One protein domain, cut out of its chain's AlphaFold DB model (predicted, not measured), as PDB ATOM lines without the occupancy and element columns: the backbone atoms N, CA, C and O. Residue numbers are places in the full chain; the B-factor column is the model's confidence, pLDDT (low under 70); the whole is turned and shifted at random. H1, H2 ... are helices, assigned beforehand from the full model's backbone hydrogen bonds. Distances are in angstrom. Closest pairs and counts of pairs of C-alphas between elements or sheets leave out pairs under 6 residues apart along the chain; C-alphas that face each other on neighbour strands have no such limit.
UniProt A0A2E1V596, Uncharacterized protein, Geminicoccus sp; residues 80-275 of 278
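This is residues 80 to 275 of the 278 residues of an uncharacterized protein of Geminicoccus sp (UniProt A0A2E1V596). The model is a long bundle of helices built on the hairpin of H1 and H2, with H4, H6 and H7 on one side of that hairpin and H8 packed on the other. The six run up and down, each against the one before it in the chain, while short H3 lies at one end between two long links and short H5 follows H4. The printed part has 196 residues with eight named helices, H1 to H8, and no named strand: all helix. It is elongated, 66 by 35 by 22 A, and only just compact, close to loose, with a radius of gyration of the C-alphas of 19.3 A.

Begin at H1, residues 80 to 114, and look at H2, residues 119 to 143: they touch as a hairpin, the closest C-alphas, Thr 112 and Gly 121, 5.1 A apart, at a shallow tilt of 19 degrees, opposite ways. H1 also touches H7, residues 217 to 239, the same way at 13 degrees, a shallow tilt; the closest C-alphas, Ser 104 and Asn 235, are 5.4 A apart. Further out, H6, residues 201 to 212, forms a hairpin with H7, with the C-alphas of Ala 206 and Leu 223 closest at 4.9 A. H4, residues 177 to 188, touches H6 at Val 183 and Ala 207, their closest C-alphas, 5.7 A apart; it also touches H2, with the C-alphas of Ser 185 and Leu 138 closest at 6.2 A. H5, residues 190 to 195, touches H2, with the C-alphas of Leu 192 and His 127 closest at 6.3 A. H8, residues 253 to 274, touches H2 at a shallow tilt of 28 degrees, the C-alphas of Val 259 and Leu 122 closest at 5.5 A; H6 and H8 are apart. H3, residues 156 to 163, is close to but not clearly touching H1, with the C-alphas of Leu 163 and Ile 88 closest at 7.5 A. Every O i to N i+4 pair is within hydrogen-bond range in H1 and H3 to H8; in H2 it is 20 of 21.

Find C-alpha 80 at (45.293, 36.304, 5.976); from there H1 runs 51.2 A to C-alpha 114 at (31.946, 2.502, -30.088). H2 measures 37.1 A, H7 33.0 A and H8 31.5 A, which ends at C-alpha 274, (49.882, 12.814, -20.816).

The C-alphas of Ser 152 and Gln 249 are the two farthest apart, 67.0 A. The printed part has no cut. The links H2 to H3, H3 to H4 and H7 to H8 are long. Mean pLDDT of the printed part is 91.8; residues 245 to 248 and 273 to 275 are under 70.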
ATOM      1  N   SER A  80      45.440  36.551   7.410       90.31
ATOM      2  CA  SER A  80      45.293  36.304   5.976       90.31
ATOM      3  C   SER A  80      45.931  34.981   5.526       90.31
ATOM      4  O   SER A  80      45.695  34.529   4.405       90.31
ATOM      5  N   LEU A  81      46.729  34.342   6.386       92.00
ATOM      6  CA  LEU A  81      47.217  32.982   6.172       92.00
ATOM      7  C   LEU A  81      46.090  31.950   6.113       92.00
ATOM      8  O   LEU A  81      46.242  30.967   5.391       92.00
ATOM      9  N   ASP A  82      44.959  32.194   6.783       91.56
ATOM     10  CA  ASP A  82      43.766  31.346   6.673       91.56
ATOM     11  C   ASP A  82      43.180  31.411   5.247       91.56
ATOM     12  O   ASP A  82      42.764  30.395   4.691       91.56
ATOM     13  N   ASP A  83      43.212  32.587   4.603       92.69
ATOM     14  CA  ASP A  83      42.785  32.744   3.206       92.69
ATOM     15  C   ASP A  83      43.749  32.030   2.238       92.69
ATOM     16  O   ASP A  83      43.305  31.415   1.270       92.69
ATOM     17  N   THR A  84      45.061  32.060   2.504       94.62
ATOM     18  CA  THR A  84      46.047  31.294   1.712       94.62
ATOM     19  C   THR A  84      45.870  29.787   1.911       94.62
ATOM     20  O   THR A  84      45.881  29.033   0.939       94.62
ATOM     21  N   ALA A  85      45.645  29.345   3.151       95.12
ATOM     22  CA  ALA A  85      45.359  27.952   3.479       95.12
ATOM     23  C   ALA A  85      44.103  27.448   2.757       95.12
ATOM     24  O   ALA A  85      44.104  26.353   2.199       95.12
ATOM     25  N   LEU A  86      43.051  28.270   2.692       94.75
ATOM     26  CA  LEU A  86      41.852  27.950   1.922       94.75
ATOM     27  C   LEU A  86      42.172  27.713   0.439       94.75
ATOM     28  O   LEU A  86      41.623  26.786  -0.148       94.75
ATOM     29  N   MET A  87      43.053  28.516  -0.166       96.56
ATOM     30  CA  MET A  87      43.433  28.350  -1.576       96.56
ATOM     31  C   MET A  87      44.235  27.067  -1.823       96.56
ATOM     32  O   MET A  87      44.016  26.436  -2.852       96.56
ATOM     33  N   ILE A  88      45.057  26.616  -0.868       96.88
ATOM     34  CA  ILE A  88      45.705  25.291  -0.930       96.88
ATOM     35  C   ILE A  88      44.644  24.178  -0.950       96.88
ATOM     36  O   ILE A  88      44.647  23.336  -1.845       96.88
ATOM     37  N   VAL A  89      43.672  24.212  -0.028       97.00
ATOM     38  CA  VAL A  89      42.578  23.216   0.006       97.00
ATOM     39  C   VAL A  89      41.779  23.229  -1.299       97.00
ATOM     40  O   VAL A  89      41.432  22.174  -1.833       97.00
ATOM     41  N   CYS A  90      41.513  24.418  -1.847       97.31
ATOM     42  CA  CYS A  90      40.848  24.570  -3.138       97.31
ATOM     43  C   CYS A  90      41.669  23.947  -4.273       97.31
ATOM     44  O   CYS A  90      41.111  23.222  -5.091       97.31
ATOM     45  N   GLN A  91      42.980  24.192  -4.319       96.75
ATOM     46  CA  GLN A  91      43.882  23.659  -5.340       96.75
ATOM     47  C   GLN A  91      43.885  22.128  -5.351       96.75
ATOM     48  O   GLN A  91      43.703  21.509  -6.406       96.75
ATOM     49  N   ASP A  92      44.045  21.518  -4.179       96.69
ATOM     50  CA  ASP A  92      44.075  20.063  -4.031       96.69
ATOM     51  C   ASP A  92      42.707  19.458  -4.354       96.69
ATOM     52  O   ASP A  92      42.600  18.473  -5.090       96.69
ATOM     53  N   SER A  93      41.631  20.099  -3.893       97.50
ATOM     54  CA  SER A  93      40.273  19.631  -4.148       97.50
ATOM     55  C   SER A  93      39.882  19.745  -5.625       97.50
ATOM     56  O   SER A  93      39.291  18.812  -6.164       97.50
ATOM     57  N   LEU A  94      40.244  20.831  -6.317       97.25
ATOM     58  CA  LEU A  94      40.040  20.965  -7.765       97.25
ATOM     59  C   LEU A  94      40.864  19.942  -8.550       97.25
ATOM     60  O   LEU A  94      40.397  19.448  -9.573       97.25
ATOM     61  N   THR A  95      42.058  19.592  -8.069       95.94
ATOM     62  CA  THR A  95      42.882  18.537  -8.675       95.94
ATOM     63  C   THR A  95      42.199  17.176  -8.558       95.94
ATOM     64  O   THR A  95      42.079  16.472  -9.560       95.94
ATOM     65  N   ALA A  96      41.671  16.834  -7.379       96.06
ATOM     66  CA  ALA A  96      40.904  15.604  -7.182       96.06
ATOM     67  C   ALA A  96      39.634  15.563  -8.054       96.06
ATOM     68  O   ALA A  96      39.362  14.564  -8.716       96.06
ATOM     69  N   LEU A  97      38.887  16.669  -8.129       97.38
ATOM     70  CA  LEU A  97      37.707  16.784  -8.996       97.38
ATOM     71  C   LEU A  97      38.058  16.665 -10.485       97.38
ATOM     72  O   LEU A  97      37.326  16.034 -11.246       97.38
ATOM     73  N   SER A  98      39.181  17.247 -10.906       95.19
ATOM     74  CA  SER A  98      39.673  17.145 -12.282       95.19
ATOM     75  C   SER A  98      40.033  15.704 -12.653       95.19
ATOM     76  O   SER A  98      39.752  15.292 -13.777       95.19
ATOM     77  N   ALA A  99      40.579  14.925 -11.713       94.19
ATOM     78  CA  ALA A  99      40.841  13.502 -11.914       94.19
ATOM     79  C   ALA A  99      39.539  12.706 -12.116       94.19
ATOM     80  O   ALA A  99      39.431  11.970 -13.094       94.19
ATOM     81  N   LEU A 100      38.520  12.930 -11.274       95.94
ATOM     82  CA  LEU A 100      37.203  12.286 -11.423       95.94
ATOM     83  C   LEU A 100      36.528  12.628 -12.757       95.94
ATOM     84  O   LEU A 100      35.957  11.755 -13.409       95.94
ATOM     85  N   LEU A 101      36.617  13.890 -13.189       96.31
ATOM     86  CA  LEU A 101      36.116  14.307 -14.501       96.31
ATOM     87  C   LEU A 101      36.935  13.695 -15.649       96.31
ATOM     88  O   LEU A 101      36.373  13.405 -16.702       96.31
ATOM     89  N   GLY A 102      38.238  13.482 -15.454       95.06
ATOM     90  CA  GLY A 102      39.105  12.779 -16.402       95.06
ATOM     91  C   GLY A 102      38.624  11.355 -16.683       95.06
ATOM     92  O   GLY A 102      38.506  10.970 -17.842       95.06
ATOM     93  N   GLU A 103      38.222  10.615 -15.647       95.12
ATOM     94  CA  GLU A 103      37.603   9.291 -15.814       95.12
ATOM     95  C   GLU A 103      36.311   9.366 -16.648       95.12
ATOM     96  O   GLU A 103      36.092   8.547 -17.545       95.12
ATOM     97  N   SER A 104      35.479  10.393 -16.423       96.38
ATOM     98  CA  SER A 104      34.276  10.616 -17.236       96.38
ATOM     99  C   SER A 104      34.625  10.899 -18.699       96.38
ATOM    100  O   SER A 104      33.933  10.422 -19.600       96.38
ATOM    101  N   VAL A 105      35.680  11.681 -18.954       96.50
ATOM    102  CA  VAL A 105      36.174  11.988 -20.306       96.50
ATOM    103  C   VAL A 105      36.625  10.713 -21.016       96.50
ATOM    104  O   VAL A 105      36.219  10.494 -22.158       96.50
ATOM    105  N   ASP A 106      37.386   9.846 -20.350       95.06
ATOM    106  CA  ASP A 106      37.864   8.579 -20.919       95.06
ATOM    107  C   ASP A 106      36.708   7.619 -21.243       95.06
ATOM    108  O   ASP A 106      36.661   7.006 -22.321       95.06
ATOM    109  N   ALA A 107      35.721   7.528 -20.348       95.88
ATOM    110  CA  ALA A 107      34.511   6.744 -20.580       95.88
ATOM    111  C   ALA A 107      33.698   7.300 -21.762       95.88
ATOM    112  O   ALA A 107      33.298   6.552 -22.659       95.88
ATOM    113  N   LEU A 108      33.498   8.622 -21.821       96.75
ATOM    114  CA  LEU A 108      32.804   9.291 -22.925       96.75
ATOM    115  C   LEU A 108      33.534   9.120 -24.256       96.75
ATOM    116  O   LEU A 108      32.876   8.912 -25.278       96.75
ATOM    117  N   LEU A 109      34.866   9.186 -24.262       96.44
ATOM    118  CA  LEU A 109      35.683   8.927 -25.442       96.44
ATOM    119  C   LEU A 109      35.416   7.511 -25.953       96.44
ATOM    120  O   LEU A 109      35.021   7.339 -27.106       96.44
ATOM    121  N   THR A 110      35.533   6.519 -25.070       95.38
ATOM    122  CA  THR A 110      35.315   5.104 -25.395       95.38
ATOM    123  C   THR A 110      33.910   4.861 -25.950       95.38
ATOM    124  O   THR A 110      33.749   4.260 -27.015       95.38
ATOM    125  N   LEU A 111      32.874   5.372 -25.278       95.44
ATOM    126  CA  LEU A 111      31.487   5.246 -25.734       95.44
ATOM    127  C   LEU A 111      31.277   5.921 -27.096       95.44
ATOM    128  O   LEU A 111      30.628   5.357 -27.981       95.44
ATOM    129  N   THR A 112      31.848   7.109 -27.295       95.56
ATOM    130  CA  THR A 112      31.748   7.839 -28.566       95.56
ATOM    131  C   THR A 112      32.414   7.063 -29.703       95.56
ATOM    132  O   THR A 112      31.867   7.013 -30.804       95.56
ATOM    133  N   GLU A 113      33.556   6.416 -29.457       95.19
ATOM    134  CA  GLU A 113      34.241   5.573 -30.444       95.19
ATOM    135  C   GLU A 113      33.418   4.344 -30.839       95.19
ATOM    136  O   GLU A 113      33.316   4.029 -32.029       95.19
ATOM    137  N   VAL A 114      32.805   3.674 -29.860       94.12
ATOM    138  CA  VAL A 114      31.946   2.502 -30.088       94.12
ATOM    139  C   VAL A 114      30.727   2.877 -30.932       94.12
ATOM    140  O   VAL A 114      30.393   2.171 -31.882       94.12
ATOM    141  N   HIS A 115      30.101   4.016 -30.637       92.62
ATOM    142  CA  HIS A 115      28.862   4.460 -31.280       92.62
ATOM    143  C   HIS A 115      29.077   5.456 -32.431       92.62
ATOM    144  O   HIS A 115      28.127   6.093 -32.883       92.62
ATOM    145  N   GLN A 116      30.300   5.594 -32.957       92.88
ATOM    146  CA  GLN A 116      30.653   6.664 -33.906       92.88
ATOM    147  C   GLN A 116      29.895   6.642 -35.247       92.88
ATOM    148  O   GLN A 116      29.885   7.636 -35.973       92.88
ATOM    149  N   LEU A 117      29.292   5.503 -35.602       91.19
ATOM    150  CA  LEU A 117      28.502   5.318 -36.828       91.19
ATOM    151  C   LEU A 117      26.988   5.411 -36.583       91.19
ATOM    152  O   LEU A 117      26.201   5.303 -37.525       91.19
ATOM    153  N   GLU A 118      26.579   5.597 -35.333       90.00
ATOM    154  CA  GLU A 118      25.190   5.668 -34.890       90.00
ATOM    155  C   GLU A 118      24.827   7.115 -34.548       90.00
ATOM    156  O   GLU A 118      25.689   7.925 -34.203       90.00
ATOM    157  N   VAL A 119      23.539   7.461 -34.616       86.88
ATOM    158  CA  VAL A 119      23.054   8.820 -34.285       86.88
ATOM    159  C   VAL A 119      23.474   9.241 -32.865       86.88
ATOM    160  O   VAL A 119      23.747  10.411 -32.597       86.88
ATOM    161  N   GLN A 120      23.591   8.278 -31.954       89.56
ATOM    162  CA  GLN A 120      23.982   8.456 -30.556       89.56
ATOM    163  C   GLN A 120      25.439   8.868 -30.420       89.56
ATOM    164  O   GLN A 120      25.758   9.588 -29.477       89.56
ATOM    165  N   GLY A 121      26.297   8.493 -31.372       91.38
ATOM    166  CA  GLY A 121      27.680   8.951 -31.410       91.38
ATOM    167  C   GLY A 121      27.770  10.474 -31.417       91.38
ATOM    168  O   GLY A 121      28.612  11.034 -30.724       91.38
ATOM    169  N   LEU A 122      26.863  11.170 -32.116       92.44
ATOM    170  CA  LEU A 122      26.840  12.637 -32.118       92.44
ATOM    171  C   LEU A 122      26.456  13.213 -30.753       92.44
ATOM    172  O   LEU A 122      27.048  14.195 -30.312       92.44
ATOM    173  N   TRP A 123      25.475  12.606 -30.089       93.25
ATOM    174  CA  TRP A 123      25.049  13.025 -28.756       93.25
ATOM    175  C   TRP A 123      26.160  12.804 -27.716       93.25
ATOM    176  O   TRP A 123      26.459  13.708 -26.939       93.25
ATOM    177  N   LEU A 124      26.838  11.653 -27.759       95.75
ATOM    178  CA  LEU A 124      27.999  11.365 -26.910       95.75
ATOM    179  C   LEU A 124      29.161  12.326 -27.200       95.75
ATOM    180  O   LEU A 124      29.737  12.884 -26.271       95.75
ATOM    181  N   ALA A 125      29.441  12.620 -28.474       95.31
ATOM    182  CA  ALA A 125      30.492  13.555 -28.881       95.31
ATOM    183  C   ALA A 125      30.265  14.993 -28.374       95.31
ATOM    184  O   ALA A 125      31.228  15.716 -28.089       95.31
ATOM    185  N   GLN A 126      29.005  15.428 -28.259       94.56
ATOM    186  CA  GLN A 126      28.660  16.725 -27.667       94.56
ATOM    187  C   GLN A 126      29.006  16.760 -26.176       94.56
ATOM    188  O   GLN A 126      29.637  17.715 -25.723       94.56
ATOM    189  N   HIS A 127      28.665  15.703 -25.437       96.50
ATOM    190  CA  HIS A 127      28.991  15.591 -24.012       96.50
ATOM    191  C   HIS A 127      30.482  15.397 -23.758       96.50
ATOM    192  O   HIS A 127      31.011  16.021 -22.846       96.50
ATOM    193  N   LEU A 128      31.185  14.643 -24.606       97.06
ATOM    194  CA  LEU A 128      32.648  14.552 -24.583       97.06
ATOM    195  C   LEU A 128      33.289  15.939 -24.740       97.06
ATOM    196  O   LEU A 128      34.179  16.308 -23.982       97.06
ATOM    197  N   SER A 129      32.796  16.744 -25.688       94.81
ATOM    198  CA  SER A 129      33.293  18.113 -25.885       94.81
ATOM    199  C   SER A 129      33.023  19.003 -24.664       94.81
ATOM    200  O   SER A 129      33.890  19.787 -24.283       94.81
ATOM    201  N   ALA A 130      31.846  18.877 -24.043       94.94
ATOM    202  CA  ALA A 130      31.499  19.616 -22.829       94.94
ATOM    203  C   ALA A 130      32.358  19.194 -21.626       94.94
ATOM    204  O   ALA A 130      32.818  20.055 -20.880       94.94
ATOM    205  N   ALA A 131      32.623  17.895 -21.467       96.31
ATOM    206  CA  ALA A 131      33.477  17.362 -20.409       96.31
ATOM    207  C   ALA A 131      34.923  17.867 -20.539       96.31
ATOM    208  O   ALA A 131      35.477  18.375 -19.568       96.31
ATOM    209  N   LEU A 132      35.494  17.849 -21.750       95.19
ATOM    210  CA  LEU A 132      36.830  18.400 -22.023       95.19
ATOM    211  C   LEU A 132      36.910  19.905 -21.731       95.19
ATOM    212  O   LEU A 132      37.855  20.368 -21.099       95.19
ATOM    213  N   GLN A 133      35.905  20.678 -22.154       93.50
ATOM    214  CA  GLN A 133      35.831  22.109 -21.836       93.50
ATOM    215  C   GLN A 133      35.736  22.351 -20.326       93.50
ATOM    216  O   GLN A 133      36.403  23.243 -19.805       93.50
ATOM    217  N   GLY A 134      34.938  21.543 -19.628       94.38
ATOM    218  CA  GLY A 134      34.829  21.566 -18.175       94.38
ATOM    219  C   GLY A 134      36.162  21.276 -17.489       94.38
ATOM    220  O   GLY A 134      36.556  22.008 -16.586       94.38
ATOM    221  N   GLN A 135      36.899  20.271 -17.964       92.88
ATOM    222  CA  GLN A 135      38.214  19.914 -17.435       92.88
ATOM    223  C   GLN A 135      39.226  21.046 -17.630       92.88
ATOM    224  O   GLN A 135      39.902  21.431 -16.676       92.88
ATOM    225  N   MET A 136      39.272  21.645 -18.824       92.81
ATOM    226  CA  MET A 136      40.112  22.817 -19.095       92.81
ATOM    227  C   MET A 136      39.762  23.999 -18.184       92.81
ATOM    228  O   MET A 136      40.661  24.662 -17.673       92.81
ATOM    229  N   MET A 137      38.469  24.260 -17.966       94.75
ATOM    230  CA  MET A 137      38.014  25.335 -17.083       94.75
ATOM    231  C   MET A 137      38.429  25.074 -15.633       94.75
ATOM    232  O   MET A 137      38.968  25.973 -14.998       94.75
ATOM    233  N   LEU A 138      38.239  23.853 -15.119       94.38
ATOM    234  CA  LEU A 138      38.655  23.490 -13.761       94.38
ATOM    235  C   LEU A 138      40.163  23.651 -13.561       94.38
ATOM    236  O   LEU A 138      40.585  24.214 -12.552       94.38
ATOM    237  N   MET A 139      40.973  23.203 -14.525       93.06
ATOM    238  CA  MET A 139      42.426  23.371 -14.468       93.06
ATOM    239  C   MET A 139      42.824  24.847 -14.509       93.06
ATOM    240  O   MET A 139      43.624  25.279 -13.690       93.06
ATOM    241  N   ALA A 140      42.213  25.645 -15.388       94.44
ATOM    242  CA  ALA A 140      42.468  27.082 -15.444       94.44
ATOM    243  C   ALA A 140      42.065  27.795 -14.142       94.44
ATOM    244  O   ALA A 140      42.780  28.680 -13.679       94.44
ATOM    245  N   THR A 141      40.945  27.403 -13.527       95.81
ATOM    246  CA  THR A 141      40.517  27.930 -12.224       95.81
ATOM    247  C   THR A 141      41.498  27.551 -11.118       95.81
ATOM    248  O   THR A 141      41.847  28.414 -10.318       95.81
ATOM    249  N   ARG A 142      41.979  26.301 -11.090       96.00
ATOM    250  CA  ARG A 142      43.017  25.845 -10.154       96.00
ATOM    251  C   ARG A 142      44.306  26.650 -10.318       96.00
ATOM    252  O   ARG A 142      44.837  27.158  -9.339       96.00
ATOM    253  N   ASP A 143      44.777  26.800 -11.551       94.50
ATOM    254  CA  ASP A 143      46.049  27.467 -11.860       94.50
ATOM    255  C   ASP A 143      45.995  28.985 -11.626       94.50
ATOM    256  O   ASP A 143      47.031  29.642 -11.577       94.50
ATOM    257  N   ALA A 144      44.796  29.557 -11.473       94.81
ATOM    258  CA  ALA A 144      44.587  30.968 -11.169       94.81
ATOM    259  C   ALA A 144      44.526  31.277  -9.660       94.81
ATOM    260  O   ALA A 144      44.502  32.457  -9.298       94.81
ATOM    261  N   LEU A 145      44.502  30.271  -8.776       96.00
ATOM    262  CA  LEU A 145      44.286  30.471  -7.338       96.00
ATOM    263  C   LEU A 145      45.399  31.328  -6.699       96.00
ATOM    264  O   LEU A 145      46.571  30.972  -6.805       96.00
ATOM    265  N   PRO A 146      45.069  32.453  -6.035       95.69
ATOM    266  CA  PRO A 146      46.068  33.396  -5.531       95.69
ATOM    267  C   PRO A 146      46.496  33.160  -4.077       95.69
ATOM    268  O   PRO A 146      45.679  32.846  -3.217       95.69
ATOM    269  N   ALA A 147      47.754  33.455  -3.750       95.00
ATOM    270  CA  ALA A 147      48.198  33.582  -2.358       95.00
ATOM    271  C   ALA A 147      47.714  34.903  -1.725       95.00
ATOM    272  O   ALA A 147      47.507  35.901  -2.419       95.00
ATOM    273  N   GLN A 148      47.574  34.955  -0.396       92.12
ATOM    274  CA  GLN A 148      47.067  36.131   0.322       92.12
ATOM    275  C   GLN A 148      47.905  36.467   1.566       92.12
ATOM    276  O   GLN A 148      47.804  35.822   2.606       92.12
ATOM    277  N   VAL A 149      48.674  37.559   1.482       89.88
ATOM    278  CA  VAL A 149      49.406  38.170   2.610       89.88
ATOM    279  C   VAL A 149      49.386  39.697   2.535       89.88
ATOM    280  O   VAL A 149      49.253  40.252   1.439       89.88
ATOM    281  N   PRO A 150      49.532  40.417   3.664       87.50
ATOM    282  CA  PRO A 150      49.642  41.867   3.645       87.50
ATOM    283  C   PRO A 150      50.843  42.344   2.824       87.50
ATOM    284  O   PRO A 150      51.958  41.832   2.949       87.50
ATOM    285  N   ALA A 151      50.653  43.428   2.069       85.56
ATOM    286  CA  ALA A 151      51.722  44.049   1.282       85.56
ATOM    287  C   ALA A 151      52.927  44.502   2.133       85.56
ATOM    288  O   ALA A 151      54.044  44.612   1.627       85.56
ATOM    289  N   SER A 152      52.725  44.748   3.434       87.94
ATOM    290  CA  SER A 152      53.792  45.093   4.380       87.94
ATOM    291  C   SER A 152      54.819  43.976   4.568       87.94
ATOM    292  O   SER A 152      55.977  44.292   4.840       87.94
ATOM    293  N   LEU A 153      54.430  42.706   4.398       88.19
ATOM    294  CA  LEU A 153      55.329  41.558   4.553       88.19
ATOM    295  C   LEU A 153      56.252  41.362   3.347       88.19
ATOM    296  O   LEU A 153      57.297  40.739   3.487       88.19
ATOM    297  N   LYS A 154      55.898  41.908   2.172       89.50
ATOM    298  CA  LYS A 154      56.666  41.777   0.915       89.50
ATOM    299  C   LYS A 154      57.031  40.326   0.549       89.50
ATOM    300  O   LYS A 154      58.016  40.106  -0.145       89.50
ATOM    301  N   ALA A 155      56.221  39.362   0.988       91.38
ATOM    302  CA  ALA A 155      56.476  37.932   0.824       91.38
ATOM    303  C   ALA A 155      55.558  37.253  -0.206       91.38
ATOM    304  O   ALA A 155      55.765  36.087  -0.509       91.38
ATOM    305  N   THR A 156      54.568  37.958  -0.774       92.19
ATOM    306  CA  THR A 156      53.531  37.358  -1.638       92.19
ATOM    307  C   THR A 156      54.104  36.557  -2.803       92.19
ATOM    308  O   THR A 156      53.617  35.472  -3.075       92.19
ATOM    309  N   ALA A 157      55.144  37.068  -3.473       92.88
ATOM    310  CA  ALA A 157      55.755  36.378  -4.608       92.88
ATOM    311  C   ALA A 157      56.487  35.092  -4.199       92.88
ATOM    312  O   ALA A 157      56.324  34.076  -4.863       92.88
ATOM    313  N   GLY A 158      57.247  35.133  -3.098       94.25
ATOM    314  CA  GLY A 158      57.912  33.945  -2.561       94.25
ATOM    315  C   GLY A 158      56.894  32.914  -2.079       94.25
ATOM    316  O   GLY A 158      56.958  31.763  -2.476       94.25
ATOM    317  N   LEU A 159      55.886  33.352  -1.322       94.50
ATOM    318  CA  LEU A 159      54.821  32.486  -0.818       94.50
ATOM    319  C   LEU A 159      54.038  31.810  -1.949       94.50
ATOM    320  O   LEU A 159      53.786  30.611  -1.898       94.50
ATOM    321  N   ALA A 160      53.659  32.579  -2.973       94.31
ATOM    322  CA  ALA A 160      52.964  32.058  -4.142       94.31
ATOM    323  C   ALA A 160      53.816  31.010  -4.873       94.31
ATOM    324  O   ALA A 160      53.312  29.953  -5.232       94.31
ATOM    325  N   GLN A 161      55.119  31.265  -5.021       94.12
ATOM    326  CA  GLN A 161      56.045  30.320  -5.635       94.12
ATOM    327  C   GLN A 161      56.169  29.015  -4.833       94.12
ATOM    328  O   GLN A 161      56.068  27.945  -5.430       94.12
ATOM    329  N   GLU A 162      56.354  29.089  -3.513       92.94
ATOM    330  CA  GLU A 162      56.491  27.901  -2.653       92.94
ATOM    331  C   GLU A 162      55.223  27.035  -2.650       92.94
ATOM    332  O   GLU A 162      55.298  25.809  -2.629       92.94
ATOM    333  N   LEU A 163      54.046  27.660  -2.729       95.44
ATOM    334  CA  LEU A 163      52.755  26.965  -2.685       95.44
ATOM    335  C   LEU A 163      52.169  26.638  -4.065       95.44
ATOM    336  O   LEU A 163      51.083  26.074  -4.141       95.44
ATOM    337  N   SER A 164      52.864  26.982  -5.155       94.81
ATOM    338  CA  SER A 164      52.334  26.893  -6.529       94.81
ATOM    339  C   SER A 164      51.017  27.659  -6.743       94.81
ATOM    340  O   SER A 164      50.179  27.267  -7.551       94.81
ATOM    341  N   LEU A 165      50.858  28.781  -6.041       96.06
ATOM    342  CA  LEU A 165      49.750  29.722  -6.185       96.06
ATOM    343  C   LEU A 165      50.156  30.911  -7.069       96.06
ATOM    344  O   LEU A 165      51.328  31.119  -7.393       96.06
ATOM    345  N   THR A 166      49.189  31.746  -7.438       95.06
ATOM    346  CA  THR A 166      49.432  32.977  -8.194       95.06
ATOM    347  C   THR A 166      49.675  34.179  -7.285       95.06
ATOM    348  O   THR A 166      49.245  34.238  -6.129       95.06
ATOM    349  N   VAL A 167      50.382  35.177  -7.818       93.25
ATOM    350  CA  VAL A 167      50.497  36.489  -7.176       93.25
ATOM    351  C   VAL A 167      49.293  37.324  -7.609       93.25
ATOM    352  O   VAL A 167      49.188  37.630  -8.797       93.25
ATOM    353  N   PRO A 168      48.390  37.715  -6.695       88.19
ATOM    354  CA  PRO A 168      47.257  38.540  -7.073       88.19
ATOM    355  C   PRO A 168      47.697  39.978  -7.366       88.19
ATOM    356  O   PRO A 168      48.489  40.565  -6.625       88.19
ATOM    357  N   ASP A 169      47.103  40.584  -8.393       81.50
ATOM    358  CA  ASP A 169      47.298  42.009  -8.697       81.50
ATOM    359  C   ASP A 169      46.680  42.924  -7.623       81.50
ATOM    360  O   ASP A 169      47.163  44.030  -7.369       81.50
ATOM    361  N   LEU A 170      45.594  42.469  -6.985       79.44
ATOM    362  CA  LEU A 170      44.849  43.186  -5.950       79.44
ATOM    363  C   LEU A 170      44.427  42.223  -4.829       79.44
ATOM    364  O   LEU A 170      44.115  41.069  -5.115       79.44
ATOM    365  N   PRO A 171      44.334  42.683  -3.564       80.38
ATOM    366  CA  PRO A 171      43.771  41.873  -2.489       80.38
ATOM    367  C   PRO A 171      42.352  41.407  -2.836       80.38
ATOM    368  O   PRO A 171      41.463  42.226  -3.076       80.38
ATOM    369  N   TRP A 172      42.128  40.096  -2.826       87.69
ATOM    370  CA  TRP A 172      40.856  39.474  -3.216       87.69
ATOM    371  C   TRP A 172      39.925  39.221  -2.018       87.69
ATOM    372  O   TRP A 172      38.827  38.691  -2.143       87.69
ATOM    373  N   THR A 173      40.319  39.644  -0.817       82.50
ATOM    374  CA  THR A 173      39.472  39.524   0.381       82.50
ATOM    375  C   THR A 173      38.275  40.478   0.355       82.50
ATOM    376  O   THR A 173      37.243  40.179   0.960       82.50
ATOM    377  N   ALA A 174      38.390  41.603  -0.363       80.81
ATOM    378  CA  ALA A 174      37.308  42.566  -0.578       80.81
ATOM    379  C   ALA A 174      36.366  42.165  -1.727       80.81
ATOM    380  O   ALA A 174      35.180  42.487  -1.683       80.81
ATOM    381  N   ASP A 175      36.896  41.459  -2.725       84.75
ATOM    382  CA  ASP A 175      36.156  40.912  -3.857       84.75
ATOM    383  C   ASP A 175      36.589  39.461  -4.069       84.75
ATOM    384  O   ASP A 175      37.670  39.202  -4.601       84.75
ATOM    385  N   ARG A 176      35.759  38.523  -3.595       90.00
ATOM    386  CA  ARG A 176      36.047  37.080  -3.501       90.00
ATOM    387  C   ARG A 176      35.991  36.384  -4.875       90.00
ATOM    388  O   ARG A 176      35.474  35.272  -4.989       90.00
ATOM    389  N   TRP A 177      36.532  37.026  -5.909       90.62
ATOM    390  CA  TRP A 177      36.556  36.543  -7.289       90.62
ATOM    391  C   TRP A 177      37.131  35.123  -7.436       90.62
ATOM    392  O   TRP A 177      36.485  34.342  -8.134       90.62
ATOM    393  N   PRO A 178      38.200  34.692  -6.718       93.69
ATOM    394  CA  PRO A 178      38.726  33.337  -6.895       93.69
ATOM    395  C   PRO A 178      37.729  32.272  -6.444       93.69
ATOM    396  O   PRO A 178      37.706  31.166  -6.973       93.69
ATOM    397  N   ILE A 179      36.883  32.595  -5.459       94.62
ATOM    398  CA  ILE A 179      35.845  31.680  -4.983       94.62
ATOM    399  C   ILE A 179      34.642  31.706  -5.932       94.62
ATOM    400  O   ILE A 179      34.076  30.663  -6.246       94.62
ATOM    401  N   SER A 180      34.258  32.882  -6.432       93.38
ATOM    402  CA  SER A 180      33.178  33.003  -7.419       93.38
ATOM    403  C   SER A 180      33.481  32.235  -8.713       93.38
ATOM    404  O   SER A 180      32.585  31.600  -9.279       93.38
ATOM    405  N   ASP A 181      34.734  32.254  -9.167       94.75
ATOM    406  CA  ASP A 181      35.179  31.517 -10.355       94.75
ATOM    407  C   ASP A 181      35.130  30.000 -10.134       94.75
ATOM    408  O   ASP A 181      34.684  29.258 -11.012       94.75
ATOM    409  N   GLN A 182      35.484  29.529  -8.933       96.31
ATOM    410  CA  GLN A 182      35.299  28.128  -8.533       96.31
ATOM    411  C   GLN A 182      33.829  27.717  -8.540       96.31
ATOM    412  O   GLN A 182      33.465  26.707  -9.138       96.31
ATOM    413  N   VAL A 183      32.951  28.528  -7.947       96.19
ATOM    414  CA  VAL A 183      31.511  28.241  -7.944       96.19
ATOM    415  C   VAL A 183      30.974  28.151  -9.372       96.19
ATOM    416  O   VAL A 183      30.245  27.216  -9.702       96.19
ATOM    417  N   SER A 184      31.371  29.086 -10.236       94.69
ATOM    418  CA  SER A 184      30.910  29.148 -11.625       94.69
ATOM    419  C   SER A 184      31.426  27.977 -12.467       94.69
ATOM    420  O   SER A 184      30.656  27.379 -13.222       94.69
ATOM    421  N   SER A 185      32.710  27.629 -12.333       95.56
ATOM    422  CA  SER A 185      33.327  26.512 -13.058       95.56
ATOM    423  C   SER A 185      32.699  25.176 -12.662       95.56
ATOM    424  O   SER A 185      32.264  24.432 -13.541       95.56
ATOM    425  N   LEU A 186      32.530  24.910 -11.364       96.56
ATOM    426  CA  LEU A 186      31.869  23.698 -10.872       96.56
ATOM    427  C   LEU A 186      30.406  23.653 -11.319       96.56
ATOM    428  O   LEU A 186      29.961  22.673 -11.916       96.56
ATOM    429  N   GLN A 187      29.657  24.739 -11.131       94.38
ATOM    430  CA  GLN A 187      28.255  24.794 -11.538       94.38
ATOM    431  C   GLN A 187      28.063  24.516 -13.038       94.38
ATOM    432  O   GLN A 187      27.064  23.893 -13.416       94.38
ATOM    433  N   SER A 188      29.007  24.927 -13.891       93.88
ATOM    434  CA  SER A 188      28.930  24.723 -15.344       93.88
ATOM    435  C   SER A 188      28.848  23.244 -15.757       93.88
ATOM    436  O   SER A 188      28.231  22.930 -16.776       93.88
ATOM    437  N   LEU A 189      29.351  22.324 -14.924       95.62
ATOM    438  CA  LEU A 189      29.290  20.877 -15.159       95.62
ATOM    439  C   LEU A 189      27.883  20.288 -14.972       95.62
ATOM    440  O   LEU A 189      27.621  19.168 -15.408       95.62
ATOM    441  N   SER A 190      26.936  21.040 -14.399       94.38
ATOM    442  CA  SER A 190      25.561  20.566 -14.163       94.38
ATOM    443  C   SER A 190      24.863  20.078 -15.437       94.38
ATOM    444  O   SER A 190      24.063  19.147 -15.383       94.38
ATOM    445  N   GLY A 191      25.166  20.687 -16.590       92.94
ATOM    446  CA  GLY A 191      24.606  20.263 -17.876       92.94
ATOM    447  C   GLY A 191      25.074  18.868 -18.300       92.94
ATOM    448  O   GLY A 191      24.276  18.091 -18.823       92.94
ATOM    449  N   LEU A 192      26.338  18.533 -18.021       95.56
ATOM    450  CA  LEU A 192      26.899  17.205 -18.271       95.56
ATOM    451  C   LEU A 192      26.228  16.162 -17.369       95.56
ATOM    452  O   LEU A 192      25.731  15.155 -17.868       95.56
ATOM    453  N   LEU A 193      26.126  16.448 -16.066       96.75
ATOM    454  CA  LEU A 193      25.471  15.575 -15.082       96.75
ATOM    455  C   LEU A 193      24.025  15.243 -15.491       96.75
ATOM    456  O   LEU A 193      23.631  14.078 -15.573       96.75
ATOM    457  N   GLN A 194      23.245  16.270 -15.837       94.81
ATOM    458  CA  GLN A 194      21.853  16.105 -16.269       94.81
ATOM    459  C   GLN A 194      21.729  15.287 -17.559       94.81
ATOM    460  O   GLN A 194      20.767  14.535 -17.711       94.81
ATOM    461  N   GLY A 195      22.706  15.391 -18.469       93.25
ATOM    462  CA  GLY A 195      22.757  14.602 -19.700       93.25
ATOM    463  C   GLY A 195      22.727  13.091 -19.456       93.25
ATOM    464  O   GLY A 195      22.151  12.357 -20.258       93.25
ATOM    465  N   PHE A 196      23.261  12.638 -18.322       94.75
ATOM    466  CA  PHE A 196      23.321  11.226 -17.932       94.75
ATOM    467  C   PHE A 196      22.370  10.874 -16.780       94.75
ATOM    468  O   PHE A 196      22.519   9.832 -16.149       94.75
ATOM    469  N   ASN A 197      21.343  11.699 -16.544       93.56
ATOM    470  CA  ASN A 197      20.366  11.540 -15.458       93.56
ATOM    471  C   ASN A 197      20.988  11.512 -14.050       93.56
ATOM    472  O   ASN A 197      20.410  10.922 -13.136       93.56
ATOM    473  N   VAL A 198      22.138  12.161 -13.863       95.62
ATOM    474  CA  VAL A 198      22.735  12.373 -12.542       95.62
ATOM    475  C   VAL A 198      22.108  13.610 -11.902       95.62
ATOM    476  O   VAL A 198      21.882  14.632 -12.560       95.62
ATOM    477  N   GLU A 199      21.787  13.520 -10.612       92.12
ATOM    478  CA  GLU A 199      21.111  14.588  -9.882       92.12
ATOM    479  C   GLU A 199      22.037  15.798  -9.666       92.12
ATOM    480  O   GLU A 199      22.836  15.845  -8.740       92.12
ATOM    481  N   ALA A 200      21.887  16.833 -10.497       92.25
ATOM    482  CA  ALA A 200      22.632  18.090 -10.349       92.25
ATOM    483  C   ALA A 200      22.033  19.053  -9.298       92.25
ATOM    484  O   ALA A 200      22.572  20.135  -9.067       92.25
ATOM    485  N   GLY A 201      20.893  18.704  -8.686       91.62
ATOM    486  CA  GLY A 201      20.167  19.582  -7.763       91.62
ATOM    487  C   GLY A 201      20.987  19.965  -6.531       91.62
ATOM    488  O   GLY A 201      21.033  21.139  -6.167       91.62
ATOM    489  N   ALA A 202      21.692  18.999  -5.938       92.62
ATOM    490  CA  ALA A 202      22.523  19.229  -4.760       92.62
ATOM    491  C   ALA A 202      23.700  20.181  -5.045       92.62
ATOM    492  O   ALA A 202      23.932  21.114  -4.278       92.62
ATOM    493  N   VAL A 203      24.364  20.022  -6.197       94.81
ATOM    494  CA  VAL A 203      25.433  20.923  -6.664       94.81
ATOM    495  C   VAL A 203      24.913  22.352  -6.839       94.81
ATOM    496  O   VAL A 203      25.541  23.306  -6.377       94.81
ATOM    497  N   LEU A 204      23.753  22.519  -7.480       94.75
ATOM    498  CA  LEU A 204      23.154  23.836  -7.718       94.75
ATOM    499  C   LEU A 204      22.756  24.538  -6.413       94.75
ATOM    500  O   LEU A 204      22.994  25.739  -6.265       94.75
ATOM    501  N   GLU A 205      22.185  23.806  -5.457       95.25
ATOM    502  CA  GLU A 205      21.862  24.356  -4.139       95.25
ATOM    503  C   GLU A 205      23.129  24.695  -3.341       95.25
ATOM    504  O   GLU A 205      23.189  25.764  -2.733       95.25
ATOM    505  N   ALA A 206      24.177  23.866  -3.391       95.50
ATOM    506  CA  ALA A 206      25.457  24.177  -2.752       95.50
ATOM    507  C   ALA A 206      26.113  25.435  -3.357       95.50
ATOM    508  O   ALA A 206      26.553  26.318  -2.621       95.50
ATOM    509  N   ALA A 207      26.087  25.587  -4.685       94.88
ATOM    510  CA  ALA A 207      26.580  26.781  -5.375       94.88
ATOM    511  C   ALA A 207      25.817  28.048  -4.952       94.88
ATOM    512  O   ALA A 207      26.408  29.098  -4.689       94.88
ATOM    513  N   LYS A 208      24.492  27.946  -4.817       94.81
ATOM    514  CA  LYS A 208      23.653  29.033  -4.305       94.81
ATOM    515  C   LYS A 208      23.973  29.366  -2.845       94.81
ATOM    516  O   LYS A 208      24.087  30.545  -2.507       94.81
ATOM    517  N   MET A 209      24.184  28.357  -1.998       94.75
ATOM    518  CA  MET A 209      24.604  28.554  -0.608       94.75
ATOM    519  C   MET A 209      25.945  29.288  -0.508       94.75
ATOM    520  O   MET A 209      26.104  30.112   0.393       94.75
ATOM    521  N   CYS A 210      26.892  29.062  -1.426       93.50
ATOM    522  CA  CYS A 210      28.131  29.845  -1.482       93.50
ATOM    523  C   CYS A 210      27.839  31.343  -1.652       93.50
ATOM    524  O   CYS A 210      28.359  32.157  -0.893       93.50
ATOM    525  N   ALA A 211      26.954  31.721  -2.576       88.62
ATOM    526  CA  ALA A 211      26.586  33.124  -2.768       88.62
ATOM    527  C   ALA A 211      25.860  33.715  -1.540       88.62
ATOM    528  O   ALA A 211      26.168  34.827  -1.104       88.62
ATOM    529  N   GLU A 212      24.925  32.971  -0.943       91.75
ATOM    530  CA  GLU A 212      24.130  33.426   0.211       91.75
ATOM    531  C   GLU A 212      24.953  33.546   1.504       91.75
ATOM    532  O   GLU A 212      24.734  34.457   2.304       91.75
ATOM    533  N   SER A 213      25.938  32.664   1.687       90.12
ATOM    534  CA  SER A 213      26.866  32.678   2.824       90.12
ATOM    535  C   SER A 213      28.011  33.679   2.667       90.12
ATOM    536  O   SER A 213      28.808  33.827   3.587       90.12
ATOM    537  N   ARG A 214      28.087  34.407   1.543       87.06
ATOM    538  CA  ARG A 214      29.233  35.263   1.184       87.06
ATOM    539  C   ARG A 214      30.546  34.480   1.087       87.06
ATOM    540  O   ARG A 214      31.590  34.980   1.498       87.06
ATOM    541  N   PHE A 215      30.476  33.283   0.513       87.88
ATOM    542  CA  PHE A 215      31.625  32.448   0.171       87.88
ATOM    543  C   PHE A 215      32.423  31.973   1.393       87.88
ATOM    544  O   PHE A 215      33.648  32.082   1.426       87.88
ATOM    545  N   THR A 216      31.737  31.450   2.415       89.31
ATOM    546  CA  THR A 216      32.427  30.806   3.545       89.31
ATOM    547  C   THR A 216      33.131  29.523   3.104       89.31
ATOM    548  O   THR A 216      32.675  28.834   2.190       89.31
ATOM    549  N   ALA A 217      34.213  29.165   3.804       90.38
ATOM    550  CA  ALA A 217      34.950  27.928   3.551       90.38
ATOM    551  C   ALA A 217      34.057  26.678   3.653       90.38
ATOM    552  O   ALA A 217      34.180  25.781   2.832       90.38
ATOM    553  N   ASP A 218      33.122  26.637   4.609       92.00
ATOM    554  CA  ASP A 218      32.227  25.484   4.781       92.00
ATOM    555  C   ASP A 218      31.230  25.337   3.619       92.00
ATOM    556  O   ASP A 218      30.946  24.225   3.177       92.00
ATOM    557  N   ALA A 219      30.700  26.453   3.097       94.06
ATOM    558  CA  ALA A 219      29.807  26.415   1.941       94.06
ATOM    559  C   ALA A 219      30.558  25.981   0.676       94.06
ATOM    560  O   ALA A 219      30.053  25.154  -0.083       94.06
ATOM    561  N   LEU A 220      31.779  26.494   0.489       95.94
ATOM    562  CA  LEU A 220      32.645  26.101  -0.618       95.94
ATOM    563  C   LEU A 220      33.026  24.620  -0.531       95.94
ATOM    564  O   LEU A 220      32.866  23.896  -1.509       95.94
ATOM    565  N   GLY A 221      33.428  24.143   0.648       96.38
ATOM    566  CA  GLY A 221      33.757  22.735   0.852       96.38
ATOM    567  C   GLY A 221      32.587  21.812   0.569       96.38
ATOM    568  O   GLY A 221      32.744  20.812  -0.126       96.38
ATOM    569  N   ARG A 222      31.376  22.202   0.984       96.25
ATOM    570  CA  ARG A 222      30.167  21.472   0.601       96.25
ATOM    571  C   ARG A 222      30.003  21.396  -0.914       96.25
ATOM    572  O   ARG A 222      29.737  20.315  -1.421       96.25
ATOM    573  N   LEU A 223      30.165  22.501  -1.643       97.50
ATOM    574  CA  LEU A 223      30.062  22.484  -3.105       97.50
ATOM    575  C   LEU A 223      31.065  21.510  -3.739       97.50
ATOM    576  O   LEU A 223      30.697  20.766  -4.647       97.50
ATOM    577  N   HIS A 224      32.306  21.489  -3.255       97.81
ATOM    578  CA  HIS A 224      33.326  20.568  -3.750       97.81
ATOM    579  C   HIS A 224      32.970  19.104  -3.456       97.81
ATOM    580  O   HIS A 224      33.078  18.270  -4.352       97.81
ATOM    581  N   CYS A 225      32.491  18.788  -2.249       97.31
ATOM    582  CA  CYS A 225      32.060  17.430  -1.901       97.31
ATOM    583  C   CYS A 225      30.850  16.976  -2.731       97.31
ATOM    584  O   CYS A 225      30.863  15.878  -3.282       97.31
ATOM    585  N   GLU A 226      29.829  17.826  -2.876       97.31
ATOM    586  CA  GLU A 226      28.624  17.516  -3.660       97.31
ATOM    587  C   GLU A 226      28.970  17.325  -5.147       97.31
ATOM    588  O   GLU A 226      28.426  16.437  -5.802       97.31
ATOM    589  N   MET A 227      29.916  18.106  -5.686       97.75
ATOM    590  CA  MET A 227      30.428  17.874  -7.040       97.75
ATOM    591  C   MET A 227      31.208  16.561  -7.138       97.75
ATOM    592  O   MET A 227      31.018  15.821  -8.098       97.75
ATOM    593  N   GLY A 228      32.068  16.251  -6.164       97.38
ATOM    594  CA  GLY A 228      32.828  15.000  -6.144       97.38
ATOM    595  C   GLY A 228      31.908  13.782  -6.169       97.38
ATOM    596  O   GLY A 228      32.082  12.895  -7.000       97.38
ATOM    597  N   GLN A 229      30.862  13.797  -5.342       96.94
ATOM    598  CA  GLN A 229      29.819  12.775  -5.353       96.94
ATOM    599  C   GLN A 229      29.101  12.700  -6.709       96.94
ATOM    600  O   GLN A 229      28.897  11.608  -7.237       96.94
ATOM    601  N   ALA A 230      28.742  13.844  -7.296       97.25
ATOM    602  CA  ALA A 230      28.060  13.876  -8.584       97.25
ATOM    603  C   ALA A 230      28.933  13.349  -9.738       97.25
ATOM    604  O   ALA A 230      28.417  12.685 -10.636       97.25
ATOM    605  N   LEU A 231      30.246  13.601  -9.721       97.31
ATOM    606  CA  LEU A 231      31.185  13.031 -10.693       97.31
ATOM    607  C   LEU A 231      31.371  11.519 -10.482       97.31
ATOM    608  O   LEU A 231      31.345  10.771 -11.456       97.31
ATOM    609  N   ASP A 232      31.442  11.047  -9.234       96.62
ATOM    610  CA  ASP A 232      31.454   9.609  -8.919       96.62
ATOM    611  C   ASP A 232      30.159   8.913  -9.402       96.62
ATOM    612  O   ASP A 232      30.186   7.783  -9.901       96.62
ATOM    613  N   ASP A 233      29.003   9.572  -9.262       97.06
ATOM    614  CA  ASP A 233      27.720   9.096  -9.798       97.06
ATOM    615  C   ASP A 233      27.697   9.112 -11.333       97.06
ATOM    616  O   ASP A 233      27.159   8.186 -11.944       97.06
ATOM    617  N   LEU A 234      28.306  10.123 -11.964       97.56
ATOM    618  CA  LEU A 234      28.455  10.203 -13.416       97.56
ATOM    619  C   LEU A 234      29.315   9.064 -13.958       97.56
ATOM    620  O   LEU A 234      28.882   8.400 -14.897       97.56
ATOM    621  N   ASN A 235      30.469   8.785 -13.351       97.00
ATOM    622  CA  ASN A 235      31.323   7.666 -13.757       97.00
ATOM    623  C   ASN A 235      30.557   6.338 -13.675       97.00
ATOM    624  O   ASN A 235      30.502   5.585 -14.646       97.00
ATOM    625  N   ARG A 236      29.818   6.112 -12.579       96.75
ATOM    626  CA  ARG A 236      28.942   4.933 -12.443       96.75
ATOM    627  C   ARG A 236      27.824   4.880 -13.488       96.75
ATOM    628  O   ARG A 236      27.474   3.791 -13.948       96.75
ATOM    629  N   ALA A 237      27.241   6.023 -13.845       96.56
ATOM    630  CA  ALA A 237      26.204   6.104 -14.869       96.56
ATOM    631  C   ALA A 237      26.761   5.819 -16.272       96.56
ATOM    632  O   ALA A 237      26.095   5.141 -17.055       96.56
ATOM    633  N   LEU A 238      27.971   6.296 -16.575       96.31
ATOM    634  CA  LEU A 238      28.670   6.064 -17.840       96.31
ATOM    635  C   LEU A 238      29.068   4.593 -18.008       96.31
ATOM    636  O   LEU A 238      28.819   4.026 -19.071       96.31
ATOM    637  N   ASP A 239      29.568   3.944 -16.956       94.44
ATOM    638  CA  ASP A 239      29.920   2.513 -16.968       94.44
ATOM    639  C   ASP A 239      28.731   1.601 -17.297       94.44
ATOM    640  O   ASP A 239      28.873   0.538 -17.906       94.44
ATOM    641  N   GLN A 240      27.536   2.003 -16.865       92.94
ATOM    642  CA  GLN A 240      26.292   1.261 -17.073       92.94
ATOM    643  C   GLN A 240      25.499   1.784 -18.272       92.94
ATOM    644  O   GLN A 240      24.395   1.298 -18.549       92.94
ATOM    645  N   TRP A 241      26.027   2.793 -18.965       93.81
ATOM    646  CA  TRP A 241      25.297   3.462 -20.019       93.81
ATOM    647  C   TRP A 241      25.065   2.510 -21.185       93.81
ATOM    648  O   TRP A 241      25.936   1.759 -21.623       93.81
ATOM    649  N   SER A 242      23.849   2.558 -21.713       86.06
ATOM    650  CA  SER A 242      23.487   1.844 -22.925       86.06
ATOM    651  C   SER A 242      22.633   2.746 -23.803       86.06
ATOM    652  O   SER A 242      21.855   3.564 -23.295       86.06
ATOM    653  N   PRO A 243      22.766   2.623 -25.131       83.44
ATOM    654  CA  PRO A 243      22.008   3.457 -26.040       83.44
ATOM    655  C   PRO A 243      20.501   3.167 -25.878       83.44
ATOM    656  O   PRO A 243      20.106   2.000 -25.763       83.44
ATOM    657  N   PRO A 244      19.626   4.194 -25.883       79.00
ATOM    658  CA  PRO A 244      18.179   3.996 -25.805       79.00
ATOM    659  C   PRO A 244      17.699   3.033 -26.895       79.00
ATOM    660  O   PRO A 244      18.202   3.057 -28.005       79.00
ATOM    661  N   SER A 245      16.675   2.220 -26.659       65.19
ATOM    662  CA  SER A 245      16.255   1.155 -27.594       65.19
ATOM    663  C   SER A 245      15.863   1.604 -29.022       65.19
ATOM    664  O   SER A 245      15.770   0.769 -29.917       65.19
ATOM    665  N   GLN A 246      15.671   2.907 -29.270       55.03
ATOM    666  CA  GLN A 246      15.459   3.501 -30.605       55.03
ATOM    667  C   GLN A 246      16.760   3.961 -31.307       55.03
ATOM    668  O   GLN A 246      16.703   4.544 -32.387       55.03
ATOM    669  N   ALA A 247      17.923   3.691 -30.714       55.69
ATOM    670  CA  ALA A 247      19.230   4.235 -31.078       55.69
ATOM    671  C   ALA A 247      19.983   3.539 -32.212       55.69
ATOM    672  O   ALA A 247      20.999   4.025 -32.677       55.69
ATOM    673  N   GLN A 248      19.517   2.408 -32.719       63.00
ATOM    674  CA  GLN A 248      20.293   1.660 -33.719       63.00
ATOM    675  C   GLN A 248      20.183   2.248 -35.141       63.00
ATOM    676  O   GLN A 248      20.333   1.537 -36.134       63.00
ATOM    677  N   GLN A 249      19.872   3.541 -35.261       81.31
ATOM    678  CA  GLN A 249      19.853   4.242 -36.538       81.31
ATOM    679  C   GLN A 249      21.271   4.676 -36.905       81.31
ATOM    680  O   GLN A 249      21.973   5.302 -36.111       81.31
ATOM    681  N   LEU A 250      21.672   4.358 -38.136       86.56
ATOM    682  CA  LEU A 250      22.938   4.818 -38.692       86.56
ATOM    683  C   LEU A 250      22.923   6.342 -38.829       86.56
ATOM    684  O   LEU A 250      21.962   6.916 -39.347       86.56
ATOM    685  N   ALA A 251      24.011   6.970 -38.398       87.44
ATOM    686  CA  ALA A 251      24.245   8.389 -38.583       87.44
ATOM    687  C   ALA A 251      24.430   8.726 -40.070       87.44
ATOM    688  O   ALA A 251      24.951   7.940 -40.871       87.44
ATOM    689  N   SER A 252      24.028   9.931 -40.451       91.44
ATOM    690  CA  SER A 252      24.350  10.490 -41.759       91.44
ATOM    691  C   SER A 252      25.858  10.769 -41.881       91.44
ATOM    692  O   SER A 252      26.538  10.989 -40.877       91.44
ATOM    693  N   PRO A 253      26.413  10.848 -43.106       92.81
ATOM    694  CA  PRO A 253      27.840  11.122 -43.295       92.81
ATOM    695  C   PRO A 253      28.323  12.424 -42.636       92.81
ATOM    696  O   PRO A 253      29.462  12.501 -42.186       92.81
ATOM    697  N   GLY A 254      27.461  13.447 -42.570       92.50
ATOM    698  CA  GLY A 254      27.783  14.712 -41.908       92.50
ATOM    699  C   GLY A 254      27.887  14.577 -40.389       92.50
ATOM    700  O   GLY A 254      28.783  15.156 -39.785       92.50
ATOM    701  N   GLU A 255      27.015  13.777 -39.776       92.25
ATOM    702  CA  GLU A 255      27.050  13.500 -38.336       92.25
ATOM    703  C   GLU A 255      28.280  12.660 -37.976       92.25
ATOM    704  O   GLU A 255      28.995  13.010 -37.041       92.25
ATOM    705  N   VAL A 256      28.606  11.638 -38.778       92.62
ATOM    706  CA  VAL A 256      29.836  10.842 -38.608       92.62
ATOM    707  C   VAL A 256      31.083  11.731 -38.664       92.62
ATOM    708  O   VAL A 256      31.968  11.605 -37.822       92.62
ATOM    709  N   ALA A 257      31.150  12.676 -39.608       92.88
ATOM    710  CA  ALA A 257      32.281  13.599 -39.710       92.88
ATOM    711  C   ALA A 257      32.422  14.507 -38.471       92.88
ATOM    712  O   ALA A 257      33.540  14.776 -38.028       92.88
ATOM    713  N   LEU A 258      31.307  14.960 -37.885       93.88
ATOM    714  CA  LEU A 258      31.322  15.742 -36.643       93.88
ATOM    715  C   LEU A 258      31.826  14.915 -35.458       93.88
ATOM    716  O   LEU A 258      32.643  15.413 -34.682       93.88
ATOM    717  N   VAL A 259      31.386  13.659 -35.349       94.69
ATOM    718  CA  VAL A 259      31.844  12.725 -34.310       94.69
ATOM    719  C   VAL A 259      33.340  12.474 -34.432       94.69
ATOM    720  O   VAL A 259      34.074  12.654 -33.464       94.69
ATOM    721  N   GLN A 260      33.820  12.142 -35.630       93.75
ATOM    722  CA  GLN A 260      35.246  11.922 -35.881       93.75
ATOM    723  C   GLN A 260      36.084  13.164 -35.564       93.75
ATOM    724  O   GLN A 260      37.158  13.049 -34.980       93.75
ATOM    725  N   GLY A 261      35.579  14.357 -35.890       92.81
ATOM    726  CA  GLY A 261      36.233  15.611 -35.525       92.81
ATOM    727  C   GLY A 261      36.284  15.854 -34.014       92.81
ATOM    728  O   GLY A 261      37.262  16.416 -33.527       92.81
ATOM    729  N   ALA A 262      35.256  15.451 -33.263       92.38
ATOM    730  CA  ALA A 262      35.260  15.531 -31.801       92.38
ATOM    731  C   ALA A 262      36.239  14.529 -31.176       92.38
ATOM    732  O   ALA A 262      37.023  14.923 -30.319       92.38
ATOM    733  N   LEU A 263      36.252  13.284 -31.660       94.44
ATOM    734  CA  LEU A 263      37.193  12.244 -31.233       94.44
ATOM    735  C   LEU A 263      38.649  12.645 -31.487       94.44
ATOM    736  O   LEU A 263      39.489  12.469 -30.612       94.44
ATOM    737  N   ALA A 264      38.948  13.217 -32.657       92.75
ATOM    738  CA  ALA A 264      40.292  13.699 -32.973       92.75
ATOM    739  C   ALA A 264      40.752  14.773 -31.976       92.75
ATOM    740  O   ALA A 264      41.802  14.625 -31.366       92.75
ATOM    741  N   ARG A 265      39.920  15.795 -31.723       89.31
ATOM    742  CA  ARG A 265      40.238  16.835 -30.730       89.31
ATOM    743  C   ARG A 265      40.394  16.277 -29.319       89.31
ATOM    744  O   ARG A 265      41.251  16.744 -28.584       89.31
ATOM    745  N   ALA A 266      39.550  15.323 -28.935       91.00
ATOM    746  CA  ALA A 266      39.630  14.698 -27.621       91.00
ATOM    747  C   ALA A 266      40.970  13.981 -27.429       91.00
ATOM    748  O   ALA A 266      41.623  14.177 -26.411       91.00
ATOM    749  N   ARG A 267      41.411  13.224 -28.438       90.88
ATOM    750  CA  ARG A 267      42.718  12.558 -28.430       90.88
ATOM    751  C   ARG A 267      43.866  13.559 -28.385       90.88
ATOM    752  O   ARG A 267      44.724  13.404 -27.532       90.88
ATOM    753  N   ASP A 268      43.825  14.616 -29.198       88.25
ATOM    754  CA  ASP A 268      44.855  15.664 -29.178       88.25
ATOM    755  C   ASP A 268      44.998  16.297 -27.778       88.25
ATOM    756  O   ASP A 268      46.108  16.540 -27.307       88.25
ATOM    757  N   VAL A 269      43.876  16.558 -27.092       84.38
ATOM    758  CA  VAL A 269      43.877  17.123 -25.731       84.38
ATOM    759  C   VAL A 269      44.435  16.127 -24.712       84.38
ATOM    760  O   VAL A 269      45.235  16.515 -23.862       84.38
ATOM    761  N   LEU A 270      44.054  14.851 -24.799       81.38
ATOM    762  CA  LEU A 270      44.548  13.808 -23.894       81.38
ATOM    763  C   LEU A 270      46.044  13.524 -24.108       81.38
ATOM    764  O   LEU A 270      46.790  13.403 -23.141       81.38
ATOM    765  N   GLU A 271      46.513  13.497 -25.356       81.88
ATOM    766  CA  GLU A 271      47.936  13.354 -25.685       81.88
ATOM    767  C   GLU A 271      48.756  14.505 -25.083       81.88
ATOM    768  O   GLU A 271      49.744  14.261 -24.387       81.88
ATOM    769  N   GLN A 272      48.292  15.751 -25.234       75.38
ATOM    770  CA  GLN A 272      48.928  16.921 -24.612       75.38
ATOM    771  C   GLN A 272      48.935  16.859 -23.079       75.38
ATOM    772  O   GLN A 272      49.882  17.339 -22.458       75.38
ATOM    773  N   ALA A 273      47.909  16.264 -22.465       65.38
ATOM    774  CA  ALA A 273      47.823  16.108 -21.016       65.38
ATOM    775  C   ALA A 273      48.752  15.006 -20.463       65.38
ATOM    776  O   ALA A 273      49.214  15.119 -19.330       65.38
ATOM    777  N   THR A 274      49.044  13.959 -21.245       58.47
ATOM    778  CA  THR A 274      49.882  12.814 -20.816       58.47
ATOM    779  C   THR A 274      51.387  13.001 -21.012       58.47
ATOM    780  O   THR A 274      52.163  12.313 -20.356       58.47
ATOM    781  N   GLY A 275      51.810  13.946 -21.857       45.16
ATOM    782  CA  GLY A 275      53.197  14.406 -21.936       45.16
ATOM    783  C   GLY A 275      54.242  13.312 -22.193       45.16
ATOM    784  O   GLY A 275      55.104  13.083 -21.346       45.16
TER     785      GLY A 275